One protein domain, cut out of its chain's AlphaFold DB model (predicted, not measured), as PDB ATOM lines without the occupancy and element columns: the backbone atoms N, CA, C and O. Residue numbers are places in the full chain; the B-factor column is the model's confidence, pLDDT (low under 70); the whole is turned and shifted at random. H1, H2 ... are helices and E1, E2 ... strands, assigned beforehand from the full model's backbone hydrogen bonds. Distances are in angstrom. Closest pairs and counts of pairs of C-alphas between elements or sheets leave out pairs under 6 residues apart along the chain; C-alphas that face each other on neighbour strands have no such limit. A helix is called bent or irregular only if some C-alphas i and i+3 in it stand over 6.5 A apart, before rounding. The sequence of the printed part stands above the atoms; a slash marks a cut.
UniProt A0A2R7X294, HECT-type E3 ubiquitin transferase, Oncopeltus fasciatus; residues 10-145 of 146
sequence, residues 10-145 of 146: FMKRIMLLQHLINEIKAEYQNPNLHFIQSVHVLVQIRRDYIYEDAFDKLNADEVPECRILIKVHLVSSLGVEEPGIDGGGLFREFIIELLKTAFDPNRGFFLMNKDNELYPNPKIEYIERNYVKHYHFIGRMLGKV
ATOM      1  N   PHE A  10      -7.485  33.516  30.586       90.44
ATOM      2  CA  PHE A  10      -7.940  32.980  29.305       90.44
ATOM      3  C   PHE A  10      -7.339  33.735  28.110       90.44
ATOM      4  O   PHE A  10      -6.764  33.112  27.221       90.44
ATOM      5  N   MET A  11      -7.360  35.072  28.140       92.69
ATOM      6  CA  MET A  11      -6.815  35.896  27.055       92.69
ATOM      7  C   MET A  11      -5.317  35.671  26.829       92.69
ATOM      8  O   MET A  11      -4.881  35.561  25.686       92.69
ATOM      9  N   LYS A  12      -4.526  35.521  27.898       91.00
ATOM     10  CA  LYS A  12      -3.086  35.241  27.785       91.00
ATOM     11  C   LYS A  12      -2.831  33.871  27.156       91.00
ATOM     12  O   LYS A  12      -1.908  33.727  26.360       91.00
ATOM     13  N   ARG A  13      -3.669  32.873  27.465       91.81
ATOM     14  CA  ARG A  13      -3.597  31.550  26.825       91.81
ATOM     15  C   ARG A  13      -3.939  31.605  25.338       91.81
ATOM     16  O   ARG A  13      -3.248  30.960  24.556       91.81
ATOM     17  N   ILE A  14      -4.949  32.384  24.948       91.25
ATOM     18  CA  ILE A  14      -5.293  32.590  23.534       91.25
ATOM     19  C   ILE A  14      -4.144  33.270  22.787       91.25
ATOM     20  O   ILE A  14      -3.766  32.795  21.721       91.25
ATOM     21  N   MET A  15      -3.536  34.313  23.359       91.94
ATOM     22  CA  MET A  15      -2.384  34.983  22.743       91.94
ATOM     23  C   MET A  15      -1.199  34.031  22.549       91.94
ATOM     24  O   MET A  15      -0.605  34.004  21.474       91.94
ATOM     25  N   LEU A  16      -0.878  33.218  23.562       91.50
ATOM     26  CA  LEU A  16       0.178  32.212  23.454       91.50
ATOM     27  C   LEU A  16      -0.141  31.170  22.373       91.50
ATOM     28  O   LEU A  16       0.722  30.846  21.565       91.50
ATOM     29  N   LEU A  17      -1.379  30.668  22.332       91.06
ATOM     30  CA  LEU A  17      -1.817  29.719  21.311       91.06
ATOM     31  C   LEU A  17      -1.688  30.314  19.901       91.06
ATOM     32  O   LEU A  17      -1.133  29.669  19.018       91.06
ATOM     33  N   GLN A  18      -2.160  31.544  19.693       91.38
ATOM     34  CA  GLN A  18      -2.059  32.240  18.408       91.38
ATOM     35  C   GLN A  18      -0.605  32.459  17.987       91.38
ATOM     36  O   GLN A  18      -0.272  32.262  16.821       91.38
ATOM     37  N   HIS A  19       0.263  32.829  18.927       92.06
ATOM     38  CA  HIS A  19       1.690  32.977  18.669       92.06
ATOM     39  C   HIS A  19       2.310  31.662  18.176       92.06
ATOM     40  O   HIS A  19       2.891  31.648  17.094       92.06
ATOM     41  N   LEU A  20       2.078  30.551  18.887       91.06
ATOM     42  CA  LEU A  20       2.564  29.224  18.488       91.06
ATOM     43  C   LEU A  20       2.015  28.787  17.121       91.06
ATOM     44  O   LEU A  20       2.743  28.232  16.303       91.06
ATOM     45  N   ILE A  21       0.731  29.048  16.844       88.44
ATOM     46  CA  ILE A  21       0.125  28.750  15.537       88.44
ATOM     47  C   ILE A  21       0.817  29.544  14.424       88.44
ATOM     48  O   ILE A  21       1.073  28.988  13.359       88.44
ATOM     49  N   ASN A  22       1.120  30.823  14.650       88.00
ATOM     50  CA  ASN A  22       1.761  31.677  13.651       88.00
ATOM     51  C   ASN A  22       3.211  31.268  13.377       88.00
ATOM     52  O   ASN A  22       3.620  31.272  12.218       88.00
ATOM     53  N   GLU A  23       3.963  30.879  14.409       88.00
ATOM     54  CA  GLU A  23       5.313  30.327  14.249       88.00
ATOM     55  C   GLU A  23       5.287  29.068  13.378       88.00
ATOM     56  O   GLU A  23       6.002  28.994  12.381       88.00
ATOM     57  N   ILE A  24       4.376  28.136  13.676       84.00
ATOM     58  CA  ILE A  24       4.181  26.932  12.865       84.00
ATOM     59  C   ILE A  24       3.793  27.321  11.433       84.00
ATOM     60  O   ILE A  24       4.423  26.864  10.488       84.00
ATOM     61  N   LYS A  25       2.796  28.195  11.228       80.81
ATOM     62  CA  LYS A  25       2.374  28.630   9.880       80.81
ATOM     63  C   LYS A  25       3.547  29.204   9.070       80.81
ATOM     64  O   LYS A  25       3.637  28.915   7.879       80.81
ATOM     65  N   ALA A  26       4.451  29.956   9.701       80.31
ATOM     66  CA  ALA A  26       5.622  30.531   9.043       80.31
ATOM     67  C   ALA A  26       6.625  29.467   8.558       80.31
ATOM     68  O   ALA A  26       7.224  29.645   7.498       80.31
ATOM     69  N   GLU A  27       6.773  28.348   9.274       77.06
ATOM     70  CA  GLU A  27       7.607  27.219   8.834       77.06
ATOM     71  C   GLU A  27       7.066  26.588   7.540       77.06
ATOM     72  O   GLU A  27       7.825  26.396   6.592       77.06
ATOM     73  N   TYR A  28       5.750  26.347   7.462       68.81
ATOM     74  CA  TYR A  28       5.097  25.729   6.290       68.81
ATOM     75  C   TYR A  28       4.931  26.685   5.101       68.81
ATOM     76  O   TYR A  28       4.719  26.246   3.974       68.81
ATOM     77  N   GLN A  29       4.992  27.995   5.339       65.50
ATOM     78  CA  GLN A  29       4.912  29.015   4.292       65.50
ATOM     79  C   GLN A  29       6.291  29.476   3.807       65.50
ATOM     80  O   GLN A  29       6.354  30.316   2.911       65.50
ATOM     81  N   ASN A  30       7.391  28.948   4.362       64.69
ATOM     82  CA  ASN A  30       8.739  29.326   3.954       64.69
ATOM     83  C   ASN A  30       9.067  28.747   2.562       64.69
ATOM     84  O   ASN A  30       9.285  27.537   2.434       64.69
ATOM     85  N   PRO A  31       9.179  29.587   1.515       58.00
ATOM     86  CA  PRO A  31       9.393  29.117   0.147       58.00
ATOM     87  C   PRO A  31      10.731  28.387  -0.033       58.00
ATOM     88  O   PRO A  31      10.868  27.556  -0.927       58.00
ATOM     89  N   ASN A  32      11.717  28.670   0.826       58.41
ATOM     90  CA  ASN A  32      13.072  28.127   0.717       58.41
ATOM     91  C   ASN A  32      13.196  26.677   1.220       58.41
ATOM     92  O   ASN A  32      14.179  26.014   0.904       58.41
ATOM     93  N   LEU A  33      12.221  26.176   1.988       55.81
ATOM     94  CA  LEU A  33      12.207  24.801   2.513       55.81
ATOM     95  C   LEU A  33      11.497  23.803   1.577       55.81
ATOM     96  O   LEU A  33      11.689  22.597   1.711       55.81
ATOM     97  N   HIS A  34      10.710  24.280   0.608       55.28
ATOM     98  CA  HIS A  34       9.735  23.469  -0.137       55.28
ATOM     99  C   HIS A  34      10.066  23.278  -1.628       55.28
ATOM    100  O   HIS A  34       9.178  23.246  -2.474       55.28
ATOM    101  N   PHE A  35      11.341  23.084  -1.977       52.75
ATOM    102  CA  PHE A  35      11.779  22.923  -3.377       52.75
ATOM    103  C   PHE A  35      11.259  21.640  -4.082       52.75
ATOM    104  O   PHE A  35      11.509  21.465  -5.270       52.75
ATOM    105  N   ILE A  36      10.568  20.724  -3.376       49.03
ATOM    106  CA  ILE A  36      10.233  19.368  -3.875       49.03
ATOM    107  C   ILE A  36       8.734  18.995  -3.753       49.03
ATOM    108  O   ILE A  36       8.293  18.042  -4.388       49.03
ATOM    109  N   GLN A  37       7.902  19.735  -3.011       53.34
ATOM    110  CA  GLN A  37       6.475  19.405  -2.835       53.34
ATOM    111  C   GLN A  37       5.584  20.581  -3.221       53.34
ATOM    112  O   GLN A  37       5.852  21.718  -2.834       53.34
ATOM    113  N   SER A  38       4.511  20.298  -3.966       54.69
ATOM    114  CA  SER A  38       3.453  21.261  -4.267       54.69
ATOM    115  C   SER A  38       3.058  22.010  -2.993       54.69
ATOM    116  O   SER A  38       2.602  21.408  -2.025       54.69
ATOM    117  N   VAL A  39       3.230  23.336  -3.003       73.44
ATOM    118  CA  VAL A  39       2.941  24.250  -1.874       73.44
ATOM    119  C   VAL A  39       1.473  24.161  -1.424       73.44
ATOM    120  O   VAL A  39       1.097  24.605  -0.339       73.44
ATOM    121  N   HIS A  40       0.630  23.576  -2.270       81.88
ATOM    122  CA  HIS A  40      -0.782  23.381  -2.040       81.88
ATOM    123  C   HIS A  40      -1.272  22.053  -2.620       81.88
ATOM    124  O   HIS A  40      -0.700  21.527  -3.576       81.88
ATOM    125  N   VAL A  41      -2.384  21.567  -2.078       88.69
ATOM    126  CA  VAL A  41      -3.224  20.539  -2.694       88.69
ATOM    127  C   VAL A  41      -4.434  21.227  -3.299       88.69
ATOM    128  O   VAL A  41      -5.095  22.021  -2.631       88.69
ATOM    129  N   LEU A  42      -4.705  20.929  -4.566       90.56
ATOM    130  CA  LEU A  42      -5.891  21.393  -5.268       90.56
ATOM    131  C   LEU A  42      -6.915  20.263  -5.332       90.56
ATOM    132  O   LEU A  42      -6.612  19.196  -5.861       90.56
ATOM    133  N   VAL A  43      -8.120  20.500  -4.817       92.75
ATOM    134  CA  VAL A  43      -9.220  19.533  -4.880       92.75
ATOM    135  C   VAL A  43     -10.426  20.104  -5.603       92.75
ATOM    136  O   VAL A  43     -10.823  21.246  -5.389       92.75
ATOM    137  N   GLN A  44     -11.040  19.272  -6.436       93.62
ATOM    138  CA  GLN A  44     -12.334  19.548  -7.041       93.62
ATOM    139  C   GLN A  44     -13.427  18.875  -6.207       93.62
ATOM    140  O   GLN A  44     -13.354  17.671  -5.956       93.62
ATOM    141  N   ILE A  45     -14.423  19.636  -5.765       95.75
ATOM    142  CA  ILE A  45     -15.456  19.179  -4.834       95.75
ATOM    143  C   ILE A  45     -16.831  19.491  -5.414       95.75
ATOM    144  O   ILE A  45     -17.152  20.645  -5.688       95.75
ATOM    145  N   ARG A  46     -17.663  18.468  -5.592       95.19
ATOM    146  CA  ARG A  46     -19.061  18.637  -5.997       95.19
ATOM    147  C   ARG A  46     -19.873  19.163  -4.817       95.19
ATOM    148  O   ARG A  46     -19.813  18.577  -3.738       95.19
ATOM    149  N   ARG A  47     -20.666  20.221  -5.022       92.62
ATOM    150  CA  ARG A  47     -21.481  20.824  -3.949       92.62
ATOM    151  C   ARG A  47     -22.401  19.816  -3.269       92.62
ATOM    152  O   ARG A  47     -22.446  19.757  -2.045       92.62
ATOM    153  N   ASP A  48     -23.057  18.982  -4.066       93.94
ATOM    154  CA  ASP A  48     -24.040  18.012  -3.573       93.94
ATOM    155  C   ASP A  48     -23.399  16.796  -2.874       93.94
ATOM    156  O   ASP A  48     -24.104  16.004  -2.258       93.94
ATOM    157  N   TYR A  49     -22.070  16.648  -2.959       96.56
ATOM    158  CA  TYR A  49     -21.297  15.534  -2.389       96.56
ATOM    159  C   TYR A  49     -20.104  16.050  -1.577       96.56
ATOM    160  O   TYR A  49     -19.030  15.451  -1.576       96.56
ATOM    161  N   ILE A  50     -20.258  17.217  -0.943       97.06
ATOM    162  CA  ILE A  50     -19.141  17.948  -0.333       97.06
ATOM    163  C   ILE A  50     -18.382  17.111   0.700       97.06
ATOM    164  O   ILE A  50     -17.158  17.192   0.774       97.06
ATOM    165  N   TYR A  51     -19.095  16.293   1.481       98.06
ATOM    166  CA  TYR A  51     -18.496  15.470   2.521       98.06
ATOM    167  C   TYR A  51     -17.736  14.293   1.923       98.06
ATOM    168  O   TYR A  51     -16.585  14.058   2.278       98.06
ATOM    169  N   GLU A  52     -18.373  13.579   1.003       97.62
ATOM    170  CA  GLU A  52     -17.853  12.379   0.360       97.62
ATOM    171  C   GLU A  52     -16.618  12.732  -0.479       97.62
ATOM    172  O   GLU A  52     -15.545  12.171  -0.278       97.62
ATOM    173  N   ASP A  53     -16.722  13.767  -1.317       98.12
ATOM    174  CA  ASP A  53     -15.616  14.244  -2.142       98.12
ATOM    175  C   ASP A  53     -14.441  14.762  -1.303       98.12
ATOM    176  O   ASP A  53     -13.288  14.599  -1.709       98.12
ATOM    177  N   ALA A  54     -14.708  15.421  -0.171       97.75
ATOM    178  CA  ALA A  54     -13.655  15.914   0.708       97.75
ATOM    179  C   ALA A  54     -13.004  14.778   1.496       97.75
ATOM    180  O   ALA A  54     -11.782  14.754   1.615       97.75
ATOM    181  N   PHE A  55     -13.789  13.831   2.010       98.12
ATOM    182  CA  PHE A  55     -13.262  12.660   2.699       98.12
ATOM    183  C   PHE A  55     -12.367  11.850   1.763       98.12
ATOM    184  O   PHE A  55     -11.233  11.543   2.125       98.12
ATOM    185  N   ASP A  56     -12.824  11.586   0.541       97.69
ATOM    186  CA  ASP A  56     -12.066  10.808  -0.432       97.69
ATOM    187  C   ASP A  56     -10.750  11.486  -0.808       97.69
ATOM    188  O   ASP A  56      -9.754  10.793  -0.933       97.69
ATOM    189  N   LYS A  57     -10.713  12.821  -0.940       96.88
ATOM    190  CA  LYS A  57      -9.526  13.554  -1.426       96.88
ATOM    191  C   LYS A  57      -8.604  14.097  -0.335       96.88
ATOM    192  O   LYS A  57      -7.462  14.435  -0.625       96.88
ATOM    193  N   LEU A  58      -9.097  14.277   0.892       96.50
ATOM    194  CA  LEU A  58      -8.390  14.988   1.970       96.50
ATOM    195  C   LEU A  58      -8.273  14.165   3.263       96.50
ATOM    196  O   LEU A  58      -7.861  14.695   4.304       96.50
ATOM    197  N   ASN A  59      -8.621  12.873   3.240       96.19
ATOM    198  CA  ASN A  59      -8.308  11.981   4.355       96.19
ATOM    199  C   ASN A  59      -6.782  11.856   4.562       96.19
ATOM    200  O   ASN A  59      -5.969  12.415   3.826       96.19
ATOM    201  N   ALA A  60      -6.383  11.183   5.639       94.31
ATOM    202  CA  ALA A  60      -4.974  11.099   6.022       94.31
ATOM    203  C   ALA A  60      -4.134  10.181   5.124       94.31
ATOM    204  O   ALA A  60      -2.914  10.317   5.137       94.31
ATOM    205  N   ASP A  61      -4.771   9.288   4.366       95.12
ATOM    206  CA  ASP A  61      -4.090   8.416   3.413       95.12
ATOM    207  C   ASP A  61      -3.743   9.208   2.137       95.12
ATOM    208  O   ASP A  61      -2.623   9.103   1.643       95.12
ATOM    209  N   GLU A  62      -4.651  10.074   1.667       93.94
ATOM    210  CA  GLU A  62      -4.428  10.920   0.481       93.94
ATOM    211  C   GLU A  62      -3.570  12.153   0.764       93.94
ATOM    212  O   GLU A  62      -2.655  12.500   0.016       93.94
ATOM    213  N   VAL A  63      -3.861  12.842   1.866       92.75
ATOM    214  CA  VAL A  63      -3.139  14.044   2.277       92.75
ATOM    215  C   VAL A  63      -2.682  13.825   3.707       92.75
ATOM    216  O   VAL A  63      -3.428  14.171   4.618       92.75
ATOM    217  N   PRO A  64      -1.482  13.267   3.953       90.25
ATOM    218  CA  PRO A  64      -0.997  13.014   5.313       90.25
ATOM    219  C   PRO A  64      -0.746  14.304   6.103       90.25
ATOM    220  O   PRO A  64      -1.133  14.427   7.269       90.25
ATOM    221  N   GLU A  65      -0.171  15.313   5.447       87.94
ATOM    222  CA  GLU A  65       0.126  16.615   6.042       87.94
ATOM    223  C   GLU A  65      -1.031  17.592   5.803       87.94
ATOM    224  O   GLU A  65      -1.157  18.154   4.721       87.94
ATOM    225  N   CYS A  66      -1.892  17.825   6.803       82.56
ATOM    226  CA  CYS A  66      -3.012  18.757   6.636       82.56
ATOM    227  C   CYS A  66      -2.606  20.223   6.765       82.56
ATOM    228  O   CYS A  66      -3.465  21.073   6.552       82.56
ATOM    229  N   ARG A  67      -1.363  20.565   7.139       83.31
ATOM    230  CA  ARG A  67      -0.921  21.966   7.289       83.31
ATOM    231  C   ARG A  67      -0.633  22.654   5.961       83.31
ATOM    232  O   ARG A  67      -0.765  23.875   5.914       83.31
ATOM    233  N   ILE A  68      -0.380  21.900   4.889       85.38
ATOM    234  CA  ILE A  68      -0.253  22.454   3.533       85.38
ATOM    235  C   ILE A  68      -1.506  23.236   3.120       85.38
ATOM    236  O   ILE A  68      -2.607  23.027   3.649       85.38
ATOM    237  N   LEU A  69      -1.340  24.182   2.198       86.06
ATOM    238  CA  LEU A  69      -2.450  24.988   1.702       86.06
ATOM    239  C   LEU A  69      -3.428  24.094   0.927       86.06
ATOM    240  O   LEU A  69      -3.019  23.343   0.048       86.06
ATOM    241  N   ILE A  70      -4.720  24.176   1.238       89.44
ATOM    242  CA  ILE A  70      -5.766  23.467   0.494       89.44
ATOM    243  C   ILE A  70      -6.485  24.499  -0.363       89.44
ATOM    244  O   ILE A  70      -7.045  25.463   0.158       89.44
ATOM    245  N   LYS A  71      -6.456  24.288  -1.673       89.88
ATOM    246  CA  LYS A  71      -7.230  25.037  -2.655       89.88
ATOM    247  C   LYS A  71      -8.399  24.182  -3.114       89.88
ATOM    248  O   LYS A  71      -8.247  22.976  -3.305       89.88
ATOM    249  N   VAL A  72      -9.559  24.802  -3.285       91.19
ATOM    250  CA  VAL A  72     -10.805  24.097  -3.594       91.19
ATOM    251  C   VAL A  72     -11.431  24.718  -4.830       91.19
ATOM    252  O   VAL A  72     -11.584  25.930  -4.874       91.19
ATOM    253  N   HIS A  73     -11.829  23.885  -5.787       91.44
ATOM    254  CA  HIS A  73     -12.745  24.243  -6.866       91.44
ATOM    255  C   HIS A  73     -14.097  23.594  -6.583       91.44
ATOM    256  O   HIS A  73     -14.192  22.366  -6.517       91.44
ATOM    257  N   LEU A  74     -15.137  24.407  -6.385       91.25
ATOM    258  CA  LEU A  74     -16.496  23.899  -6.221       91.25
ATOM    259  C   LEU A  74     -17.121  23.644  -7.592       91.25
ATOM    260  O   LEU A  74     -17.002  24.456  -8.506       91.25
ATOM    261  N   VAL A  75     -17.779  22.498  -7.728       92.19
ATOM    262  CA  VAL A  75     -18.474  22.087  -8.947       92.19
ATOM    263  C   VAL A  75     -19.960  22.000  -8.660       92.19
ATOM    264  O   VAL A  75     -20.390  21.300  -7.737       92.19
ATOM    265  N   SER A  76     -20.736  22.716  -9.467       87.88
ATOM    266  CA  SER A  76     -22.195  22.721  -9.401       87.88
ATOM    267  C   SER A  76     -22.798  21.376  -9.828       87.88
ATOM    268  O   SER A  76     -22.133  20.528 -10.427       87.88
ATOM    269  N   SER A  77     -24.098  21.199  -9.593       83.38
ATOM    270  CA  SER A  77     -24.857  20.018 -10.033       83.38
ATOM    271  C   SER A  77     -24.821  19.784 -11.551       83.38
ATOM    272  O   SER A  77     -24.997  18.657 -12.010       83.38
ATOM    273  N   LEU A  78     -24.537  20.827 -12.341       85.31
ATOM    274  CA  LEU A  78     -24.385  20.757 -13.798       85.31
ATOM    275  C   LEU A  78     -22.971  20.346 -14.245       85.31
ATOM    276  O   LEU A  78     -22.689  20.336 -15.441       85.31
ATOM    277  N   GLY A  79     -22.066  20.040 -13.310       81.94
ATOM    278  CA  GLY A  79     -20.674  19.702 -13.618       81.94
ATOM    279  C   GLY A  79     -19.819  20.907 -14.018       81.94
ATOM    280  O   GLY A  79     -18.671  20.735 -14.420       81.94
ATOM    281  N   VAL A  80     -20.364  22.121 -13.911       83.62
ATOM    282  CA  VAL A  80     -19.659  23.364 -14.231       83.62
ATOM    283  C   VAL A  80     -18.903  23.837 -12.998       83.62
ATOM    284  O   VAL A  80     -19.489  23.934 -11.914       83.62
ATOM    285  N   GLU A  81     -17.616  24.121 -13.187       81.62
ATOM    286  CA  GLU A  81     -16.765  24.745 -12.180       81.62
ATOM    287  C   GLU A  81     -17.287  26.140 -11.843       81.62
ATOM    288  O   GLU A  81     -17.576  26.955 -12.723       81.62
ATOM    289  N   GLU A  82     -17.434  26.408 -10.554       80.38
ATOM    290  CA  GLU A  82     -17.934  27.689 -10.100       80.38
ATOM    291  C   GLU A  82     -16.824  28.738 -10.109       80.38
ATOM    292  O   GLU A  82     -15.719  28.481  -9.625       80.38
ATOM    293  N   PRO A  83     -17.100  29.943 -10.635       71.25
ATOM    294  CA  PRO A  83     -16.109  31.003 -10.665       71.25
ATOM    295  C   PRO A  83     -15.734  31.404  -9.234       71.25
ATOM    296  O   PRO A  83     -16.550  31.944  -8.488       71.25
ATOM    297  N   GLY A  84     -14.477  31.164  -8.860       65.50
ATOM    298  CA  GLY A  84     -13.929  31.496  -7.551       65.50
ATOM    299  C   GLY A  84     -12.645  32.307  -7.666       65.50
ATOM    300  O   GLY A  84     -11.692  31.891  -8.321       65.50
ATOM    301  N   ILE A  85     -12.602  33.468  -7.010       56.97
ATOM    302  CA  ILE A  85     -11.366  34.239  -6.838       56.97
ATOM    303  C   ILE A  85     -10.663  33.691  -5.592       56.97
ATOM    304  O   ILE A  85     -11.165  33.813  -4.472       56.97
ATOM    305  N   ASP A  86      -9.514  33.052  -5.797       61.66
ATOM    306  CA  ASP A  86      -8.720  32.380  -4.764       61.66
ATOM    307  C   ASP A  86      -8.021  33.408  -3.849       61.66
ATOM    308  O   ASP A  86      -6.856  33.759  -4.020       61.66
ATOM    309  N   GLY A  87      -8.795  33.947  -2.901       57.56
ATOM    310  CA  GLY A  87      -8.363  34.861  -1.835       57.56
ATOM    311  C   GLY A  87      -8.821  34.414  -0.439       57.56
ATOM    312  O   GLY A  87      -8.981  35.240   0.454       57.56
ATOM    313  N   GLY A  88      -9.109  33.118  -0.258       68.50
ATOM    314  CA  GLY A  88      -9.552  32.517   1.011       68.50
ATOM    315  C   GLY A  88     -11.072  32.406   1.206       68.50
ATOM    316  O   GLY A  88     -11.520  31.598   2.018       68.50
ATOM    317  N   GLY A  89     -11.879  33.143   0.433       83.06
ATOM    318  CA  GLY A  89     -13.347  33.093   0.521       83.06
ATOM    319  C   GLY A  89     -13.929  31.714   0.195       83.06
ATOM    320  O   GLY A  89     -14.733  31.191   0.962       83.06
ATOM    321  N   LEU A  90     -13.454  31.092  -0.888       87.50
ATOM    322  CA  LEU A  90     -13.962  29.801  -1.356       87.50
ATOM    323  C   LEU A  90     -13.598  28.646  -0.412       87.50
ATOM    324  O   LEU A  90     -14.441  27.811  -0.101       87.50
ATOM    325  N   PHE A  91     -12.368  28.633   0.115       90.38
ATOM    326  CA  PHE A  91     -11.974  27.651   1.129       90.38
ATOM    327  C   PHE A  91     -12.804  27.803   2.410       90.38
ATOM    328  O   PHE A  91     -13.224  26.807   2.995       90.38
ATOM    329  N   ARG A  92     -13.069  29.045   2.841       91.12
ATOM    330  CA  ARG A  92     -13.901  29.316   4.017       91.12
ATOM    331  C   ARG A  92     -15.335  28.824   3.827       91.12
ATOM    332  O   ARG A  92     -15.895  28.243   4.749       91.12
ATOM    333  N   GLU A  93     -15.926  29.053   2.660       92.06
ATOM    334  CA  GLU A  93     -17.249  28.516   2.334       92.06
ATOM    335  C   GLU A  93     -17.239  26.985   2.371       92.06
ATOM    336  O   GLU A  93     -18.024  26.379   3.099       92.06
ATOM    337  N   PHE A  94     -16.287  26.371   1.667       93.94
ATOM    338  CA  PHE A  94     -16.113  24.925   1.635       93.94
ATOM    339  C   PHE A  94     -15.995  24.315   3.036       93.94
ATOM    340  O   PHE A  94     -16.724  23.379   3.351       93.94
ATOM    341  N   ILE A  95     -15.109  24.834   3.897       95.88
ATOM    342  CA  ILE A  95     -14.870  24.232   5.215       95.88
ATOM    343  C   ILE A  95     -16.090  24.380   6.132       95.88
ATOM    344  O   ILE A  95     -16.377  23.482   6.921       95.88
ATOM    345  N   ILE A  96     -16.842  25.480   6.006       95.88
ATOM    346  CA  ILE A  96     -18.086  25.686   6.754       95.88
ATOM    347  C   ILE A  96     -19.140  24.665   6.318       95.88
ATOM    348  O   ILE A  96     -19.717  23.996   7.173       95.88
ATOM    349  N   GLU A  97     -19.382  24.515   5.015       96.69
ATOM    350  CA  GLU A  97     -20.372  23.561   4.497       96.69
ATOM    351  C   GLU A  97     -19.960  22.101   4.758       96.69
ATOM    352  O   GLU A  97     -20.781  21.274   5.165       96.69
ATOM    353  N   LEU A  98     -18.667  21.785   4.649       97.94
ATOM    354  CA  LEU A  98     -18.130  20.474   5.008       97.94
ATOM    355  C   LEU A  98     -18.387  20.144   6.482       97.94
ATOM    356  O   LEU A  98     -18.837  19.049   6.808       97.94
ATOM    357  N   LEU A  99     -18.121  21.076   7.396       98.06
ATOM    358  CA  LEU A  99     -18.323  20.814   8.820       98.06
ATOM    359  C   LEU A  99     -19.806  20.770   9.185       98.06
ATOM    360  O   LEU A  99     -20.192  19.926   9.988       98.06
ATOM    361  N   LYS A 100     -20.658  21.592   8.557       97.50
ATOM    362  CA  LYS A 100     -22.116  21.475   8.714       97.50
ATOM    363  C   LYS A 100     -22.605  20.079   8.339       97.50
ATOM    364  O   LYS A 100     -23.353  19.485   9.103       97.50
ATOM    365  N   THR A 101     -22.156  19.538   7.205       97.69
ATOM    366  CA  THR A 101     -22.547  18.185   6.778       97.69
ATOM    367  C   THR A 101     -21.965  17.098   7.683       97.69
ATOM    368  O   THR A 101     -22.677  16.150   8.008       97.69
ATOM    369  N   ALA A 102     -20.716  17.244   8.138       97.69
ATOM    370  CA  ALA A 102     -20.056  16.307   9.050       97.69
ATOM    371  C   ALA A 102     -20.724  16.222  10.433       97.69
ATOM    372  O   ALA A 102     -20.827  15.134  11.002       97.69
ATOM    373  N   PHE A 103     -21.159  17.365  10.969       97.94
ATOM    374  CA  PHE A 103     -21.806  17.477  12.276       97.94
ATOM    375  C   PHE A 103     -23.336  17.367  12.219       97.94
ATOM    376  O   PHE A 103     -23.969  17.373  13.274       97.94
ATOM    377  N   ASP A 104     -23.934  17.238  11.029       97.06
ATOM    378  CA  ASP A 104     -25.365  16.972  10.872       97.06
ATOM    379  C   ASP A 104     -25.720  15.626  11.529       97.06
ATOM    380  O   ASP A 104     -25.205  14.581  11.103       97.06
ATOM    381  N   PRO A 105     -26.623  15.604  12.529       96.06
ATOM    382  CA  PRO A 105     -27.041  14.367  13.174       96.06
ATOM    383  C   PRO A 105     -27.631  13.329  12.216       96.06
ATOM    384  O   PRO A 105     -27.527  12.129  12.475       96.06
ATOM    385  N   ASN A 106     -28.192  13.760  11.081       95.25
ATOM    386  CA  ASN A 106     -28.711  12.858  10.054       95.25
ATOM    387  C   ASN A 106     -27.606  12.088   9.318       95.25
ATOM    388  O   ASN A 106     -27.878  11.026   8.764       95.25
ATOM    389  N   ARG A 107     -26.352  12.569   9.337       94.75
ATOM    390  CA  ARG A 107     -25.202  11.805   8.821       94.75
ATOM    391  C   ARG A 107     -24.818  10.642   9.731       94.75
ATOM    392  O   ARG A 107     -24.162   9.702   9.297       94.75
ATOM    393  N   GLY A 108     -25.195  10.726  11.003       96.44
ATOM    394  CA  GLY A 108     -25.006   9.669  11.986       96.44
ATOM    395  C   GLY A 108     -23.677   9.696  12.741       96.44
ATOM    396  O   GLY A 108     -23.579   8.971  13.725       96.44
ATOM    397  N   PHE A 109     -22.680  10.514  12.374       98.00
ATOM    398  CA  PHE A 109     -21.415  10.597  13.132       98.00
ATOM    399  C   PHE A 109     -21.573  11.292  14.487       98.00
ATOM    400  O   PHE A 109     -20.943  10.894  15.459       98.00
ATOM    401  N   PHE A 110     -22.429  12.305  14.582       98.38
ATOM    402  CA  PHE A 110     -22.701  13.010  15.832       98.38
ATOM    403  C   PHE A 110     -24.185  12.930  16.167       98.38
ATOM    404  O   PHE A 110     -25.024  12.821  15.282       98.38
ATOM    405  N   LEU A 111     -24.508  12.969  17.454       97.69
ATOM    406  CA  LEU A 111     -25.871  13.064  17.965       97.69
ATOM    407  C   LEU A 111     -25.987  14.309  18.839       97.69
ATOM    408  O   LEU A 111     -24.983  14.801  19.353       97.69
ATOM    409  N   MET A 112     -27.211  14.793  19.035       97.44
ATOM    410  CA  MET A 112     -27.497  15.884  19.964       97.44
ATOM    411  C   MET A 112     -28.075  15.340  21.267       97.44
ATOM    412  O   MET A 112     -28.892  14.414  21.261       97.44
ATOM    413  N   ASN A 113     -27.638  15.894  22.397       96.00
ATOM    414  CA  ASN A 113     -28.300  15.660  23.678       96.00
ATOM    415  C   ASN A 113     -29.550  16.558  23.804       96.00
ATOM    416  O   ASN A 113     -29.936  17.255  22.865       96.00
ATOM    417  N   LYS A 114     -30.210  16.536  24.968       96.62
ATOM    418  CA  LYS A 114     -31.421  17.342  25.213       96.62
ATOM    419  C   LYS A 114     -31.159  18.852  25.197       96.62
ATOM    420  O   LYS A 114     -32.099  19.615  25.002       96.62
ATOM    421  N   ASP A 115     -29.903  19.248  25.364       96.94
ATOM    422  CA  ASP A 115     -29.438  20.632  25.397       96.94
ATOM    423  C   ASP A 115     -28.883  21.090  24.030       96.94
ATOM    424  O   ASP A 115     -28.315  22.172  23.916       96.94
ATOM    425  N   ASN A 116     -29.085  20.292  22.970       94.50
ATOM    426  CA  ASN A 116     -28.570  20.507  21.610       94.50
ATOM    427  C   ASN A 116     -27.034  20.524  21.500       94.50
ATOM    428  O   ASN A 116     -26.479  21.083  20.553       94.50
ATOM    429  N   GLU A 117     -26.330  19.887  22.435       96.75
ATOM    430  CA  GLU A 117     -24.881  19.722  22.358       96.75
ATOM    431  C   GLU A 117     -24.534  18.473  21.545       96.75
ATOM    432  O   GLU A 117     -25.101  17.395  21.756       96.75
ATOM    433  N   LEU A 118     -23.581  18.618  20.625       97.56
ATOM    434  CA  LEU A 118     -23.112  17.525  19.782       97.56
ATOM    435  C   LEU A 118     -22.133  16.621  20.536       97.56
ATOM    436  O   LEU A 118     -21.181  17.093  21.157       97.56
ATOM    437  N   TYR A 119     -22.318  15.311  20.406       97.75
ATOM    438  CA  TYR A 119     -21.382  14.299  20.894       97.75
ATOM    439  C   TYR A 119     -21.237  13.149  19.882       97.75
ATOM    440  O   TYR A 119     -22.162  12.911  19.101       97.75
ATOM    441  N   PRO A 120     -20.091  12.437  19.853       98.06
ATOM    442  CA  PRO A 120     -19.884  11.311  18.942       98.06
ATOM    443  C   PRO A 120     -20.955  10.233  19.123       98.06
ATOM    444  O   PRO A 120     -21.263   9.848  20.252       98.06
ATOM    445  N   ASN A 121     -21.505   9.716  18.026       98.12
ATOM    446  CA  ASN A 121     -22.509   8.662  18.080       98.12
ATOM    447  C   ASN A 121     -21.892   7.360  18.635       98.12
ATOM    448  O   ASN A 121     -21.050   6.754  17.962       98.12
ATOM    449  N   PRO A 122     -22.334   6.865  19.809       97.25
ATOM    450  CA  PRO A 122     -21.791   5.648  20.415       97.25
ATOM    451  C   PRO A 122     -22.147   4.372  19.639       97.25
ATOM    452  O   PRO A 122     -21.596   3.316  19.922       97.25
ATOM    453  N   LYS A 123     -23.073   4.450  18.675       97.12
ATOM    454  CA  LYS A 123     -23.543   3.334  17.842       97.12
ATOM    455  C   LYS A 123     -23.111   3.459  16.376       97.12
ATOM    456  O   LYS A 123     -23.679   2.792  15.515       97.12
ATOM    457  N   ILE A 124     -22.130   4.308  16.069       97.31
ATOM    458  CA  ILE A 124     -21.687   4.540  14.684       97.31
ATOM    459  C   ILE A 124     -21.189   3.265  13.987       97.31
ATOM    460  O   ILE A 124     -21.360   3.124  12.782       97.31
ATOM    461  N   GLU A 125     -20.646   2.311  14.745       96.88
ATOM    462  CA  GLU A 125     -20.120   1.040  14.229       96.88
ATOM    463  C   GLU A 125     -21.167   0.196  13.481       96.88
ATOM    464  O   GLU A 125     -20.813  -0.599  12.612       96.88
ATOM    465  N   TYR A 126     -22.458   0.392  13.780       96.06
ATOM    466  CA  TYR A 126     -23.563  -0.284  13.097       96.06
ATOM    467  C   TYR A 126     -23.953   0.385  11.770       96.06
ATOM    468  O   TYR A 126     -24.719  -0.198  11.005       96.06
ATOM    469  N   ILE A 127     -23.461   1.600  11.505       94.38
ATOM    470  CA  ILE A 127     -23.813   2.426  10.341       94.38
ATOM    471  C   ILE A 127     -22.631   2.501   9.370       94.38
ATOM    472  O   ILE A 127     -22.796   2.240   8.184       94.38
ATOM    473  N   GLU A 128     -21.436   2.819   9.876       95.69
ATOM    474  CA  GLU A 128     -20.220   2.997   9.084       95.69
ATOM    475  C   GLU A 128     -19.079   2.184   9.702       95.69
ATOM    476  O   GLU A 128     -18.690   2.407  10.846       95.69
ATOM    477  N   ARG A 129     -18.509   1.243   8.943       95.69
ATOM    478  CA  ARG A 129     -17.442   0.351   9.430       95.69
ATOM    479  C   ARG A 129     -16.118   1.086   9.610       95.69
ATOM    480  O   ARG A 129     -15.370   0.787  10.535       95.69
ATOM    481  N   ASN A 130     -15.839   2.068   8.757       95.62
ATOM    482  CA  ASN A 130     -14.607   2.853   8.756       95.62
ATOM    483  C   ASN A 130     -14.726   4.143   9.584       95.62
ATOM    484  O   ASN A 130     -13.981   5.099   9.363       95.62
ATOM    485  N   TYR A 131     -15.636   4.188  10.562       97.12
ATOM    486  CA  TYR A 131     -15.952   5.389  11.341       97.12
ATOM    487  C   TYR A 131     -14.736   6.054  12.004       97.12
ATOM    488  O   TYR A 131     -14.701   7.274  12.145       97.12
ATOM    489  N   VAL A 132     -13.706   5.281  12.364       97.62
ATOM    490  CA  VAL A 132     -12.448   5.808  12.919       97.62
ATOM    491  C   VAL A 132     -11.761   6.754  11.929       97.62
ATOM    492  O   VAL A 132     -11.316   7.834  12.321       97.62
ATOM    493  N   LYS A 133     -11.721   6.394  10.638       97.69
ATOM    494  CA  LYS A 133     -11.154   7.256   9.591       97.69
ATOM    495  C   LYS A 133     -11.978   8.530   9.424       97.69
ATOM    496  O   LYS A 133     -11.397   9.602   9.280       97.69
ATOM    497  N   HIS A 134     -13.304   8.433   9.506       98.19
ATOM    498  CA  HIS A 134     -14.186   9.599   9.434       98.19
ATOM    499  C   HIS A 134     -14.002  10.542  10.623       98.19
ATOM    500  O   HIS A 134     -13.787  11.728  10.407       98.19
ATOM    501  N   TYR A 135     -13.984  10.055  11.867       98.44
ATOM    502  CA  TYR A 135     -13.722  10.931  13.017       98.44
ATOM    503  C   TYR A 135     -12.341  11.581  12.953       98.44
ATOM    504  O   TYR A 135     -12.206  12.764  13.267       98.44
ATOM    505  N   HIS A 136     -11.324  10.840  12.504       97.94
ATOM    506  CA  HIS A 136     -10.000  11.408  12.279       97.94
ATOM    507  C   HIS A 136     -10.045  12.523  11.226       97.94
ATOM    508  O   HIS A 136      -9.528  13.615  11.457       97.94
ATOM    509  N   PHE A 137     -10.711  12.287  10.095       98.06
ATOM    510  CA  PHE A 137     -10.906  13.288   9.051       98.06
ATOM    511  C   PHE A 137     -11.645  14.536   9.557       98.06
ATOM    512  O   PHE A 137     -11.144  15.648   9.386       98.06
ATOM    513  N   ILE A 138     -12.778  14.369  10.246       98.06
ATOM    514  CA  ILE A 138     -13.574  15.474  10.799       98.06
ATOM    515  C   ILE A 138     -12.734  16.302  11.776       98.06
ATOM    516  O   ILE A 138     -12.717  17.528  11.685       98.06
ATOM    517  N   GLY A 139     -11.973  15.651  12.662       97.00
ATOM    518  CA  GLY A 139     -11.069  16.333  13.590       97.00
ATOM    519  C   GLY A 139      -9.988  17.154  12.879       97.00
ATOM    520  O   GLY A 139      -9.725  18.296  13.261       97.00
ATOM    521  N   ARG A 140      -9.397  16.616  11.803       95.69
ATOM    522  CA  ARG A 140      -8.405  17.337  10.985       95.69
ATOM    523  C   ARG A 140      -9.003  18.563  10.303       95.69
ATOM    524  O   ARG A 140      -8.373  19.619  10.311       95.69
ATOM    525  N   MET A 141     -10.199  18.432   9.732       96.38
ATOM    526  CA  MET A 141     -10.890  19.532   9.054       96.38
ATOM    527  C   MET A 141     -11.344  20.607  10.046       96.38
ATOM    528  O   MET A 141     -11.144  21.791   9.788       96.38
ATOM    529  N   LEU A 142     -11.840  20.217  11.224       96.00
ATOM    530  CA  LEU A 142     -12.171  21.154  12.300       96.00
ATOM    531  C   LEU A 142     -10.940  21.956  12.749       96.00
ATOM    532  O   LEU A 142     -11.015  23.172  12.912       96.00
ATOM    533  N   GLY A 143      -9.784  21.300  12.891       92.62
ATOM    534  CA  GLY A 143      -8.524  21.972  13.229       92.62
ATOM    535  C   GLY A 143      -8.062  22.996  12.182       92.62
ATOM    536  O   GLY A 143      -7.333  23.929  12.521       92.62
ATOM    537  N   LYS A 144      -8.512  22.856  10.929       90.31
ATOM    538  CA  LYS A 144      -8.142  23.711   9.791       90.31
ATOM    539  C   LYS A 144      -8.937  25.024   9.719       90.31
ATOM    540  O   LYS A 144      -8.584  25.889   8.926       90.31
ATOM    541  N   VAL A 145      -9.965  25.209  10.552       85.75
ATOM    542  CA  VAL A 145     -10.850  26.399  10.560       85.75
ATOM    543  C   VAL A 145     -10.155  27.689  11.058       85.75
ATOM    544  O   VAL A 145     -10.775  28.750  11.065       85.75
TER     545      VAL A 145
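This is residues 10 to 145 of the 146 residues of the protein "HECT-type E3 ubiquitin transferase" of Oncopeltus fasciatus (UniProt A0A2R7X294). Helices H2 and H3 pack on a two-strand parallel ribbon, E1 and E2, and H4 packs on H3; from this body residues 10 to 23 of H1 stick out as a free helical arm, and a small hairpin, E3 and E4, lies beyond the last residue of H3. The printed part has 136 residues, with four named helices and four named strands in the order H1 E1 H2 E2 H3 E3 E4 H4, and its class is mixed, helices and strands. One sheet is E1 and E2, parallel, and the other is E3 and E4, antiparallel. The whole is flat, spanning 48 by 47 by 26 A, and only just compact, close to loose, with a radius of gyration of the C-alphas of 16.9 A.

Find C-alpha 10 at (-7.940, 32.980, 29.305); from there H1, residues 10 to 28, runs 27.4 A. Next come E1, residues 40 to 46, 19.3 A long, and H2, residues 47 to 58, 15.5 A long. H2 is irregular: its C-alphas 48 and 51 are 8.6 A apart. E2, residues 69 to 75, is 19.5 A long, and H3, residues 89 to 103, starts with C-alpha 89 at (-13.347, 33.093, 0.521) and is 21.3 A long. E3, residues 110 to 112, spans 7.0 A and E4, residues 118 to 120, spans 7.1 A. H4, residues 131 to 143, runs 18.3 A to C-alpha 143 at (-8.524, 21.972, 13.229).

Look first at H1, which touches no helix. Then see E1 and E2, parallel at 22 degrees, with N 41 and O 69 at 2.8 A and N 73 and O 43 at 2.9 A, within hydrogen-bond range. E1, H2 and E2 form a strand-helix-strand unit, two parallel neighbour strands with a helix between them along the chain, and its crossover is right-handed. The closest C-alphas of E1 and H2 are those of Ile 45 and Asp 53, 5.6 A; those of E2 and H3 are Val 72 and Phe 91, 6.0 A. H2, with residues 50 to 54 alone, touches H3, closest at the C-alphas of Tyr 51 and Leu 98, 5.6 A, about perpendicular at 90 degrees. H4, with residues 138 to 142 alone, touches H3, closest at the C-alphas of Ala 102 and Ile 138, 6.8 A, at a tilt of 38 degrees, only just steep, opposite ways. In the hairpin E3 and E4, N 111 and O 119 are 2.9 A apart, within hydrogen-bond range. H1, H3 and H4 have every O i to N i+4 pair within hydrogen-bond range; H2 has 6 of 8.

The C-alphas farthest apart, of Phe 35 and Lys 114, are 52.1 A apart. The printed part has no cut; the links H1 to E1 and E2 to H3 are long. Look for pLDDT under 70 at residues 28 to 38 and 84 to 88.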